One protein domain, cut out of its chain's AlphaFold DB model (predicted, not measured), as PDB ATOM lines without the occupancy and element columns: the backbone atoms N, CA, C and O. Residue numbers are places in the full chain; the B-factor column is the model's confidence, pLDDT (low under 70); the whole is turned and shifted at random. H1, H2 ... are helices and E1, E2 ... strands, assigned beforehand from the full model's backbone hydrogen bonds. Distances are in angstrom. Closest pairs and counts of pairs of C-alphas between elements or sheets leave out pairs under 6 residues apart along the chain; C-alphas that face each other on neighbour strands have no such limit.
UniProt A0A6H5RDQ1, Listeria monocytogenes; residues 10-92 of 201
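Overview. This is residues 10 to 92 of the 201 residues of a protein of Listeria monocytogenes (UniProt A0A6H5RDQ1). A small three-stranded sheet, strongly twisted and sharply folded where E2 bends, has H1 packed across E2 near the hairpin of E1 and E2, and beyond it a long bare arm leads away to H2, which sticks out alone. The hairpin of E2 and E3 makes the other part of the sheet, with its tip, residues 32 to 37, standing free. The printed part has 83 residues with three named strands and two named helices, in the order E1, E2, E3, H1, H2; the class is mixed, helices and strands. The sheet runs E1, E2, E3, antiparallel throughout, and is a meander, each strand the antiparallel neighbour of the one before. The whole is only just loose, close to extended, with a radius of gyration of the C-alphas of 17.7 A and spans of 43 by 30 by 29 A.

Arrangement. E1, residues 10 to 16, forms a hairpin with E2, residues 19 to 32, at 124 degrees between their directions; N 12 and O 23 are 3.0 A apart, within hydrogen-bond range. E2 bends by 91 degrees at residue 26, and its pairing is staggered: residues 19 to 25 pair with E1 and residues 25 to 32 with E3, residues 37 to 43. E2 and E3 are a hairpin at 122 degrees, with N 40 and O 29 within hydrogen-bond range at 2.8 A. The edge strands E1 and E3 are only just apart, their closest C-alphas 8.2 A from each other. H1, residues 48 to 59, is on the sheet at a height over the sheet of 6.0 A; it lies over E2 and runs across the strands, at 77 degrees to E2 on the local plane. The closest C-alphas of E2 and H1 are those of Ala 21 and Asp 50, 4.4 A apart. H2, residues 76 to 90, is not on the sheet and is apart from H1. In H1 and H2 every O i to N i+4 pair is within hydrogen-bond range.

Along the chain. E1 begins at C-alpha 10, (-20.193, 35.352, 59.660), and is 19.5 A long. E2 is 29.3 A from C-alpha 19 to C-alpha 32, and E3 is 18.1 A from C-alpha 37 to C-alpha 43. H1 is 16.6 A long and begins at C-alpha 48, (-27.941, 52.484, 56.219). H2 is 21.3 A long and ends at C-alpha 90, (-18.938, 30.735, 28.489).

Size, cuts and confidence. The two C-alphas farthest apart are those of Thr 11 and Trp 73, 45.6 A. The printed part has no cut. The link from H1 to H2, 16 residues, is long; the other links are tight. Residues 62 to 92, of which 76 to 90 belong to H2, stand free. The body without the stretches that stand free spans 28 by 20 by 14 A. The mean pLDDT of the printed part is 76.7, and it is under 70 at residues 33 to 35, 61 to 74, 76 to 79, 83 and 86 to 92.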
ATOM      1  N   LEU A  10     -21.360  34.595  59.250       88.88
ATOM      2  CA  LEU A  10     -20.193  35.352  59.660       88.88
ATOM      3  C   LEU A  10     -20.629  36.740  60.094       88.88
ATOM      4  O   LEU A  10     -21.361  37.409  59.370       88.88
ATOM      5  N   THR A  11     -20.136  37.174  61.249       90.94
ATOM      6  CA  THR A  11     -20.200  38.571  61.685       90.94
ATOM      7  C   THR A  11     -18.785  39.114  61.680       90.94
ATOM      8  O   THR A  11     -17.894  38.536  62.304       90.94
ATOM      9  N   PHE A  12     -18.555  40.190  60.942       89.44
ATOM     10  CA  PHE A  12     -17.234  40.788  60.826       89.44
ATOM     11  C   PHE A  12     -17.328  42.300  60.687       89.44
ATOM     12  O   PHE A  12     -18.340  42.868  60.281       89.44
ATOM     13  N   LYS A  13     -16.228  42.953  61.043       92.75
ATOM     14  CA  LYS A  13     -16.094  44.401  61.038       92.75
ATOM     15  C   LYS A  13     -14.922  44.782  60.155       92.75
ATOM     16  O   LYS A  13     -13.811  44.287  60.341       92.75
ATOM     17  N   ILE A  14     -15.174  45.687  59.221       90.19
ATOM     18  CA  ILE A  14     -14.149  46.271  58.360       90.19
ATOM     19  C   ILE A  14     -13.906  47.718  58.775       90.19
ATOM     20  O   ILE A  14     -14.837  48.445  59.123       90.19
ATOM     21  N   THR A  15     -12.642  48.133  58.760       90.56
ATOM     22  CA  THR A  15     -12.238  49.488  59.150       90.56
ATOM     23  C   THR A  15     -11.182  50.028  58.204       90.56
ATOM     24  O   THR A  15     -10.188  49.349  57.945       90.56
ATOM     25  N   ARG A  16     -11.358  51.263  57.730       85.19
ATOM     26  CA  ARG A  16     -10.363  51.974  56.916       85.19
ATOM     27  C   ARG A  16     -10.555  53.479  57.044       85.19
ATOM     28  O   ARG A  16     -11.680  53.949  56.962       85.19
ATOM     29  N   ASN A  17      -9.463  54.228  57.218       84.44
ATOM     30  CA  ASN A  17      -9.459  55.700  57.230       84.44
ATOM     31  C   ASN A  17     -10.542  56.334  58.133       84.44
ATOM     32  O   ASN A  17     -11.156  57.329  57.769       84.44
ATOM     33  N   GLY A  18     -10.803  55.741  59.303       86.81
ATOM     34  CA  GLY A  18     -11.828  56.216  60.245       86.81
ATOM     35  C   GLY A  18     -13.260  55.756  59.942       86.81
ATOM     36  O   GLY A  18     -14.119  55.864  60.814       86.81
ATOM     37  N   TYR A  19     -13.517  55.176  58.768       89.75
ATOM     38  CA  TYR A  19     -14.777  54.508  58.458       89.75
ATOM     39  C   TYR A  19     -14.788  53.093  59.022       89.75
ATOM     40  O   TYR A  19     -13.781  52.379  59.010       89.75
ATOM     41  N   GLN A  20     -15.958  52.691  59.502       93.19
ATOM     42  CA  GLN A  20     -16.205  51.378  60.067       93.19
ATOM     43  C   GLN A  20     -17.581  50.900  59.625       93.19
ATOM     44  O   GLN A  20     -18.555  51.629  59.803       93.19
ATOM     45  N   ALA A  21     -17.643  49.671  59.123       92.50
ATOM     46  CA  ALA A  21     -18.894  48.986  58.833       92.50
ATOM     47  C   ALA A  21     -18.905  47.624  59.529       92.50
ATOM     48  O   ALA A  21     -17.935  46.859  59.435       92.50
ATOM     49  N   GLU A  22     -19.988  47.343  60.243       94.50
ATOM     50  CA  GLU A  22     -20.287  46.016  60.772       94.50
ATOM     51  C   GLU A  22     -21.206  45.277  59.802       94.50
ATOM     52  O   GLU A  22     -22.151  45.844  59.253       94.50
ATOM     53  N   MET A  23     -20.879  44.018  59.521       91.88
ATOM     54  CA  MET A  23     -21.483  43.266  58.430       91.88
ATOM     55  C   MET A  23     -21.772  41.841  58.874       91.88
ATOM     56  O   MET A  23     -20.984  41.222  59.594       91.88
ATOM     57  N   THR A  24     -22.884  41.304  58.383       93.19
ATOM     58  CA  THR A  24     -23.207  39.884  58.500       93.19
ATOM     59  C   THR A  24     -23.372  39.270  57.119       93.19
ATOM     60  O   THR A  24     -23.725  39.958  56.158       93.19
ATOM     61  N   GLY A  25     -23.082  37.980  56.982       90.62
ATOM     62  CA  GLY A  25     -23.262  37.283  55.715       90.62
ATOM     63  C   GLY A  25     -22.907  35.807  55.777       90.62
ATOM     64  O   GLY A  25     -22.380  35.329  56.776       90.62
ATOM     65  N   ASN A  26     -23.180  35.091  54.692       89.75
ATOM     66  CA  ASN A  26     -22.948  33.649  54.592       89.75
ATOM     67  C   ASN A  26     -21.815  33.347  53.607       89.75
ATOM     68  O   ASN A  26     -21.679  34.023  52.582       89.75
ATOM     69  N   VAL A  27     -21.019  32.310  53.881       86.94
ATOM     70  CA  VAL A  27     -19.958  31.862  52.967       86.94
ATOM     71  C   VAL A  27     -20.586  31.250  51.716       86.94
ATOM     72  O   VAL A  27     -21.288  30.246  51.773       86.94
ATOM     73  N   VAL A  28     -20.311  31.844  50.555       84.75
ATOM     74  CA  VAL A  28     -20.799  31.337  49.259       84.75
ATOM     75  C   VAL A  28     -19.713  30.669  48.434       84.75
ATOM     76  O   VAL A  28     -20.026  29.905  47.525       84.75
ATOM     77  N   ARG A  29     -18.443  30.948  48.737       81.31
ATOM     78  CA  ARG A  29     -17.299  30.300  48.096       81.31
ATOM     79  C   ARG A  29     -16.045  30.417  48.947       81.31
ATOM     80  O   ARG A  29     -15.873  31.405  49.659       81.31
ATOM     81  N   VAL A  30     -15.146  29.457  48.800       82.25
ATOM     82  CA  VAL A  30     -13.804  29.488  49.377       82.25
ATOM     83  C   VAL A  30     -12.810  29.212  48.265       82.25
ATOM     84  O   VAL A  30     -12.943  28.226  47.546       82.25
ATOM     85  N   PHE A  31     -11.820  30.084  48.122       76.19
ATOM     86  CA  PHE A  31     -10.637  29.800  47.323       76.19
ATOM     87  C   PHE A  31      -9.512  29.432  48.276       76.19
ATOM     88  O   PHE A  31      -9.029  30.290  49.022       76.19
ATOM     89  N   SER A  32      -9.120  28.161  48.276       70.44
ATOM     90  CA  SER A  32      -7.893  27.722  48.923       70.44
ATOM     91  C   SER A  32      -6.709  28.067  48.017       70.44
ATOM     92  O   SER A  32      -6.603  27.576  46.898       70.44
ATOM     93  N   GLY A  33      -5.852  28.981  48.472       64.50
ATOM     94  CA  GLY A  33      -4.517  29.193  47.915       64.50
ATOM     95  C   GLY A  33      -3.449  28.731  48.907       64.50
ATOM     96  O   GLY A  33      -3.762  28.500  50.073       64.50
ATOM     97  N   LYS A  34      -2.193  28.660  48.446       58.53
ATOM     98  CA  LYS A  34      -1.046  28.066  49.166       58.53
ATOM     99  C   LYS A  34      -0.908  28.532  50.625       58.53
ATOM    100  O   LYS A  34      -0.881  27.713  51.531       58.53
ATOM    101  N   ASP A  35      -0.938  29.845  50.859       65.31
ATOM    102  CA  ASP A  35      -0.719  30.411  52.206       65.31
ATOM    103  C   ASP A  35      -1.969  31.042  52.826       65.31
ATOM    104  O   ASP A  35      -1.952  31.545  53.953       65.31
ATOM    105  N   ARG A  36      -3.071  31.100  52.075       70.56
ATOM    106  CA  ARG A  36      -4.270  31.807  52.518       70.56
ATOM    107  C   ARG A  36      -5.521  31.266  51.871       70.56
ATOM    108  O   ARG A  36      -5.565  30.983  50.677       70.56
ATOM    109  N   TRP A  37      -6.584  31.257  52.657       80.69
ATOM    110  CA  TRP A  37      -7.923  31.048  52.139       80.69
ATOM    111  C   TRP A  37      -8.619  32.385  51.958       80.69
ATOM    112  O   TRP A  37      -8.535  33.277  52.808       80.69
ATOM    113  N   VAL A  38      -9.300  32.523  50.828       81.94
ATOM    114  CA  VAL A  38     -10.104  33.696  50.506       81.94
ATOM    115  C   VAL A  38     -11.565  33.281  50.517       81.94
ATOM    116  O   VAL A  38     -12.019  32.512  49.670       81.94
ATOM    117  N   TYR A  39     -12.301  33.812  51.486       84.44
ATOM    118  CA  TYR A  39     -13.727  33.572  51.646       84.44
ATOM    119  C   TYR A  39     -14.519  34.610  50.854       84.44
ATOM    120  O   TYR A  39     -14.396  35.814  51.077       84.44
ATOM    121  N   GLY A  40     -15.352  34.146  49.929       84.19
ATOM    122  CA  GLY A  40     -16.405  34.959  49.342       84.19
ATOM    123  C   GLY A  40     -17.650  34.875  50.211       84.19
ATOM    124  O   GLY A  40     -18.188  33.787  50.418       84.19
ATOM    125  N   VAL A  41     -18.109  36.026  50.693       87.25
ATOM    126  CA  VAL A  41     -19.261  36.136  51.589       87.25
ATOM    127  C   VAL A  41     -20.385  36.879  50.877       87.25
ATOM    128  O   VAL A  41     -20.171  37.967  50.346       87.25
ATOM    129  N   ALA A  42     -21.582  36.295  50.862       88.31
ATOM    130  CA  ALA A  42     -22.792  37.007  50.476       88.31
ATOM    131  C   ALA A  42     -23.306  37.784  51.686       88.31
ATOM    132  O   ALA A  42     -23.714  37.190  52.685       88.31
ATOM    133  N   LEU A  43     -23.243  39.109  51.588       90.00
ATOM    134  CA  LEU A  43     -23.662  40.019  52.646       90.00
ATOM    135  C   LEU A  43     -25.182  39.978  52.819       90.00
ATOM    136  O   LEU A  43     -25.932  40.000  51.842       90.00
ATOM    137  N   HIS A  44     -25.629  39.952  54.070       92.19
ATOM    138  CA  HIS A  44     -27.009  40.261  54.422       92.19
ATOM    139  C   HIS A  44     -27.251  41.769  54.333       92.19
ATOM    140  O   HIS A  44     -26.335  42.561  54.099       92.19
ATOM    141  N   GLN A  45     -28.512  42.168  54.486       90.81
ATOM    142  CA  GLN A  45     -28.884  43.572  54.428       90.81
ATOM    143  C   GLN A  45     -28.168  44.363  55.530       90.81
ATOM    144  O   GLN A  45     -28.313  44.078  56.717       90.81
ATOM    145  N   LEU A  46     -27.388  45.357  55.109       90.25
ATOM    146  CA  LEU A  46     -26.664  46.269  55.989       90.25
ATOM    147  C   LEU A  46     -27.608  47.353  56.517       90.25
ATOM    148  O   LEU A  46     -28.567  47.740  55.843       90.25
ATOM    149  N   SER A  47     -27.296  47.889  57.699       92.88
ATOM    150  CA  SER A  47     -27.897  49.148  58.141       92.88
ATOM    151  C   SER A  47     -27.490  50.276  57.187       92.88
ATOM    152  O   SER A  47     -26.433  50.207  56.558       92.88
ATOM    153  N   GLU A  48     -28.287  51.340  57.078       92.12
ATOM    154  CA  GLU A  48     -27.941  52.484  56.219       92.12
ATOM    155  C   GLU A  48     -26.572  53.079  56.588       92.12
ATOM    156  O   GLU A  48     -25.746  53.351  55.717       92.12
ATOM    157  N   LYS A  49     -26.292  53.198  57.889       93.44
ATOM    158  CA  LYS A  49     -25.009  53.683  58.407       93.44
ATOM    159  C   LYS A  49     -23.842  52.797  57.958       93.44
ATOM    160  O   LYS A  49     -22.842  53.318  57.467       93.44
ATOM    161  N   ASP A  50     -23.965  51.480  58.127       92.38
ATOM    162  CA  ASP A  50     -22.910  50.531  57.755       92.38
ATOM    163  C   ASP A  50     -22.747  50.435  56.238       92.38
ATOM    164  O   ASP A  50     -21.628  50.328  55.747       92.38
ATOM    165  N   TYR A  51     -23.840  50.541  55.483       91.94
ATOM    166  CA  TYR A  51     -23.817  50.572  54.026       91.94
ATOM    167  C   TYR A  51     -23.048  51.787  53.495       91.94
ATOM    168  O   TYR A  51     -22.163  51.634  52.654       91.94
ATOM    169  N   LEU A  52     -23.325  52.985  54.020       91.62
ATOM    170  CA  LEU A  52     -22.610  54.203  53.631       91.62
ATOM    171  C   LEU A  52     -21.119  54.127  53.987       91.62
ATOM    172  O   LEU A  52     -20.268  54.472  53.166       91.62
ATOM    173  N   ALA A  53     -20.787  53.621  55.178       90.75
ATOM    174  CA  ALA A  53     -19.397  53.410  55.574       90.75
ATOM    175  C   ALA A  53     -18.698  52.360  54.693       90.75
ATOM    176  O   ALA A  53     -17.554  52.562  54.290       90.75
ATOM    177  N   TYR A  54     -19.382  51.268  54.346       89.88
ATOM    178  CA  TYR A  54     -18.874  50.234  53.445       89.88
ATOM    179  C   TYR A  54     -18.561  50.786  52.053       89.88
ATOM    180  O   TYR A  54     -17.475  50.530  51.534       89.88
ATOM    181  N   LEU A  55     -19.467  51.580  51.472       88.88
ATOM    182  CA  LEU A  55     -19.226  52.232  50.184       88.88
ATOM    183  C   LEU A  55     -17.958  53.081  50.234       88.88
ATOM    184  O   LEU A  55     -17.097  52.937  49.370       88.88
ATOM    185  N   GLN A  56     -17.803  53.899  51.274       88.62
ATOM    186  CA  GLN A  56     -16.617  54.733  51.430       88.62
ATOM    187  C   GLN A  56     -15.332  53.898  51.533       88.62
ATOM    188  O   GLN A  56     -14.345  54.194  50.863       88.62
ATOM    189  N   ILE A  57     -15.364  52.798  52.294       86.06
ATOM    190  CA  ILE A  57     -14.241  51.855  52.401       86.06
ATOM    191  C   ILE A  57     -13.882  51.251  51.032       86.06
ATOM    192  O   ILE A  57     -12.694  51.093  50.736       86.06
ATOM    193  N   ILE A  58     -14.872  50.912  50.194       82.50
ATOM    194  CA  ILE A  58     -14.623  50.370  48.851       82.50
ATOM    195  C   ILE A  58     -14.020  51.427  47.931       82.50
ATOM    196  O   ILE A  58     -12.996  51.162  47.294       82.50
ATOM    197  N   TYR A  59     -14.643  52.606  47.870       77.00
ATOM    198  CA  TYR A  59     -14.221  53.703  47.001       77.00
ATOM    199  C   TYR A  59     -12.792  54.150  47.309       77.00
ATOM    200  O   TYR A  59     -11.985  54.289  46.389       77.00
ATOM    201  N   ASP A  60     -12.449  54.271  48.591       73.31
ATOM    202  CA  ASP A  60     -11.110  54.673  49.028       73.31
ATOM    203  C   ASP A  60     -10.074  53.546  48.900       73.31
ATOM    204  O   ASP A  60      -8.874  53.776  49.089       73.31
ATOM    205  N   GLY A  61     -10.515  52.304  48.656       61.97
ATOM    206  CA  GLY A  61      -9.702  51.140  48.971       61.97
ATOM    207  C   GLY A  61      -9.411  50.125  47.892       61.97
ATOM    208  O   GLY A  61      -8.301  49.591  47.880       61.97
ATOM    209  N   PHE A  62     -10.363  49.858  47.008       56.09
ATOM    210  CA  PHE A  62     -10.253  48.775  46.029       56.09
ATOM    211  C   PHE A  62     -10.066  49.280  44.599       56.09
ATOM    212  O   PHE A  62      -9.962  48.485  43.669       56.09
ATOM    213  N   ASN A  63      -9.938  50.594  44.409       54.19
ATOM    214  CA  ASN A  63      -9.852  51.207  43.087       54.19
ATOM    215  C   ASN A  63      -8.476  51.064  42.396       54.19
ATOM    216  O   ASN A  63      -8.123  51.859  41.532       54.19
ATOM    217  N   GLN A  64      -7.680  50.057  42.776       53.84
ATOM    218  CA  GLN A  64      -6.454  49.678  42.059       53.84
ATOM    219  C   GLN A  64      -6.716  48.661  40.938       53.84
ATOM    220  O   GLN A  64      -5.828  48.399  40.133       53.84
ATOM    221  N   SER A  65      -7.916  48.074  40.879       51.81
ATOM    222  CA  SER A  65      -8.301  47.107  39.843       51.81
ATOM    223  C   SER A  65      -8.914  47.743  38.597       51.81
ATOM    224  O   SER A  65      -9.092  47.051  37.596       51.81
ATOM    225  N   LEU A  66      -9.276  49.032  38.640       55.38
ATOM    226  CA  LEU A  66      -9.670  49.736  37.426       55.38
ATOM    227  C   LEU A  66      -8.409  50.036  36.607       55.38
ATOM    228  O   LEU A  66      -7.463  50.610  37.153       55.38
ATOM    229  N   PRO A  67      -8.371  49.668  35.313       54.03
ATOM    230  CA  PRO A  67      -7.265  50.029  34.443       54.03
ATOM    231  C   PRO A  67      -7.115  51.551  34.426       54.03
ATOM    232  O   PRO A  67      -7.949  52.267  33.878       54.03
ATOM    233  N   VAL A  68      -6.048  52.049  35.047       58.00
ATOM    234  CA  VAL A  68      -5.701  53.480  35.023       58.00
ATOM    235  C   VAL A  68      -5.236  53.885  33.618       58.00
ATOM    236  O   VAL A  68      -5.359  55.039  33.217       58.00
ATOM    237  N   LEU A  69      -4.744  52.912  32.846       59.22
ATOM    238  CA  LEU A  69      -4.318  53.061  31.465       59.22
ATOM    239  C   LEU A  69      -5.221  52.228  30.561       59.22
ATOM    240  O   LEU A  69      -5.366  51.019  30.734       59.22
ATOM    241  N   ARG A  70      -5.814  52.895  29.574       56.50
ATOM    242  CA  ARG A  70      -6.471  52.245  28.445       56.50
ATOM    243  C   ARG A  70      -5.404  51.873  27.421       56.50
ATOM    244  O   ARG A  70      -4.600  52.732  27.067       56.50
ATOM    245  N   ASP A  71      -5.430  50.638  26.928       60.72
ATOM    246  CA  ASP A  71      -4.601  50.239  25.788       60.72
ATOM    247  C   ASP A  71      -4.920  51.150  24.580       60.72
ATOM    248  O   ASP A  71      -6.072  51.168  24.126       60.72
ATOM    249  N   PRO A  72      -3.948  51.928  24.063       63.31
ATOM    250  CA  PRO A  72      -4.152  52.805  22.910       63.31
ATOM    251  C   PRO A  72      -4.585  52.060  21.643       63.31
ATOM    252  O   PRO A  72      -5.138  52.680  20.736       63.31
ATOM    253  N   TRP A  73      -4.334  50.750  21.578       62.22
ATOM    254  CA  TRP A  73      -4.590  49.903  20.415       62.22
ATOM    255  C   TRP A  73      -5.941  49.186  20.471       62.22
ATOM    256  O   TRP A  73      -6.328  48.562  19.488       62.22
ATOM    257  N   MET A  74      -6.686  49.308  21.577       60.06
ATOM    258  CA  MET A  74      -8.050  48.787  21.681       60.06
ATOM    259  C   MET A  74      -9.094  49.888  21.506       60.06
ATOM    260  O   MET A  74      -9.145  50.894  22.234       60.06
ATOM    261  N   THR A  75     -10.011  49.675  20.566       71.25
ATOM    262  CA  THR A  75     -11.194  50.523  20.429       71.25
ATOM    263  C   THR A  75     -12.286  50.101  21.417       71.25
ATOM    264  O   THR A  75     -12.272  49.012  21.988       71.25
ATOM    265  N   PHE A  76     -13.266  50.984  21.652       61.84
ATOM    266  CA  PHE A  76     -14.407  50.646  22.514       61.84
ATOM    267  C   PHE A  76     -15.191  49.441  21.964       61.84
ATOM    268  O   PHE A  76     -15.697  48.635  22.741       61.84
ATOM    269  N   PHE A  77     -15.249  49.289  20.638       67.38
ATOM    270  CA  PHE A  77     -15.927  48.175  19.982       67.38
ATOM    271  C   PHE A  77     -15.219  46.843  20.230       67.38
ATOM    272  O   PHE A  77     -15.898  45.876  20.560       67.38
ATOM    273  N   ASP A  78     -13.884  46.801  20.188       66.06
ATOM    274  CA  ASP A  78     -13.117  45.574  20.466       66.06
ATOM    275  C   ASP A  78     -13.412  45.041  21.874       66.06
ATOM    276  O   ASP A  78     -13.742  43.870  22.050       66.06
ATOM    277  N   SER A  79     -13.425  45.930  22.875       61.44
ATOM    278  CA  SER A  79     -13.757  45.558  24.257       61.44
ATOM    279  C   SER A  79     -15.199  45.052  24.422       61.44
ATOM    280  O   SER A  79     -15.465  44.154  25.224       61.44
ATOM    281  N   LEU A  80     -16.140  45.600  23.643       72.06
ATOM    282  CA  LEU A  80     -17.533  45.161  23.645       72.06
ATOM    283  C   LEU A  80     -17.664  43.772  23.016       72.06
ATOM    284  O   LEU A  80     -18.309  42.909  23.608       72.06
ATOM    285  N   PHE A  81     -17.029  43.537  21.863       75.00
ATOM    286  CA  PHE A  81     -17.052  42.236  21.193       75.00
ATOM    287  C   PHE A  81     -16.338  41.152  22.005       75.00
ATOM    288  O   PHE A  81     -16.843  40.033  22.073       75.00
ATOM    289  N   GLU A  82     -15.239  41.473  22.694       70.69
ATOM    290  CA  GLU A  82     -14.606  40.542  23.630       70.69
ATOM    291  C   GLU A  82     -15.523  40.172  24.795       70.69
ATOM    292  O   GLU A  82     -15.661  38.992  25.114       70.69
ATOM    293  N   ASN A  83     -16.153  41.155  25.441       67.69
ATOM    294  CA  ASN A  83     -17.049  40.892  26.566       67.69
ATOM    295  C   ASN A  83     -18.279  40.090  26.124       67.69
ATOM    296  O   ASN A  83     -18.643  39.109  26.774       67.69
ATOM    297  N   LEU A  84     -18.879  40.450  24.986       72.94
ATOM    298  CA  LEU A  84     -19.986  39.709  24.376       72.94
ATOM    299  C   LEU A  84     -19.568  38.275  24.026       72.94
ATOM    300  O   LEU A  84     -20.286  37.335  24.358       72.94
ATOM    301  N   GLY A  85     -18.394  38.094  23.418       71.62
ATOM    302  CA  GLY A  85     -17.835  36.788  23.083       71.62
ATOM    303  C   GLY A  85     -17.570  35.930  24.320       71.62
ATOM    304  O   GLY A  85     -18.010  34.782  24.366       71.62
ATOM    305  N   LYS A  86     -16.929  36.488  25.357       66.62
ATOM    306  CA  LYS A  86     -16.682  35.804  26.637       66.62
ATOM    307  C   LYS A  86     -17.993  35.342  27.267       66.62
ATOM    308  O   LYS A  86     -18.106  34.172  27.615       66.62
ATOM    309  N   HIS A  87     -19.008  36.202  27.332       63.44
ATOM    310  CA  HIS A  87     -20.301  35.835  27.912       63.44
ATOM    311  C   HIS A  87     -21.090  34.818  27.068       63.44
ATOM    312  O   HIS A  87     -21.663  33.886  27.630       63.44
ATOM    313  N   LEU A  88     -21.092  34.932  25.736       65.69
ATOM    314  CA  LEU A  88     -21.820  34.016  24.844       65.69
ATOM    315  C   LEU A  88     -21.159  32.633  24.727       65.69
ATOM    316  O   LEU A  88     -21.857  31.624  24.618       65.69
ATOM    317  N   LEU A  89     -19.825  32.567  24.752       63.31
ATOM    318  CA  LEU A  89     -19.073  31.312  24.672       63.31
ATOM    319  C   LEU A  89     -19.027  30.587  26.026       63.31
ATOM    320  O   LEU A  89     -19.166  29.363  26.060       63.31
ATOM    321  N   GLN A  90     -18.908  31.320  27.140       56.84
ATOM    322  CA  GLN A  90     -18.938  30.735  28.489       56.84
ATOM    323  C   GLN A  90     -20.341  30.284  28.908       56.84
ATOM    324  O   GLN A  90     -20.449  29.331  29.670       56.84
ATOM    325  N   ALA A  91     -21.416  30.865  28.358       55.72
ATOM    326  CA  ALA A  91     -22.788  30.405  28.608       55.72
ATOM    327  C   ALA A  91     -23.039  28.936  28.202       55.72
ATOM    328  O   ALA A  91     -24.016  28.333  28.644       55.72
ATOM    329  N   LYS A  92     -22.166  28.342  27.373       55.75
ATOM    330  CA  LYS A  92     -22.227  26.918  27.004       55.75
ATOM    331  C   LYS A  92     -21.546  25.989  28.009       55.75
ATOM    332  O   LYS A  92     -21.807  24.788  27.987       55.75
TER     333      LYS A  92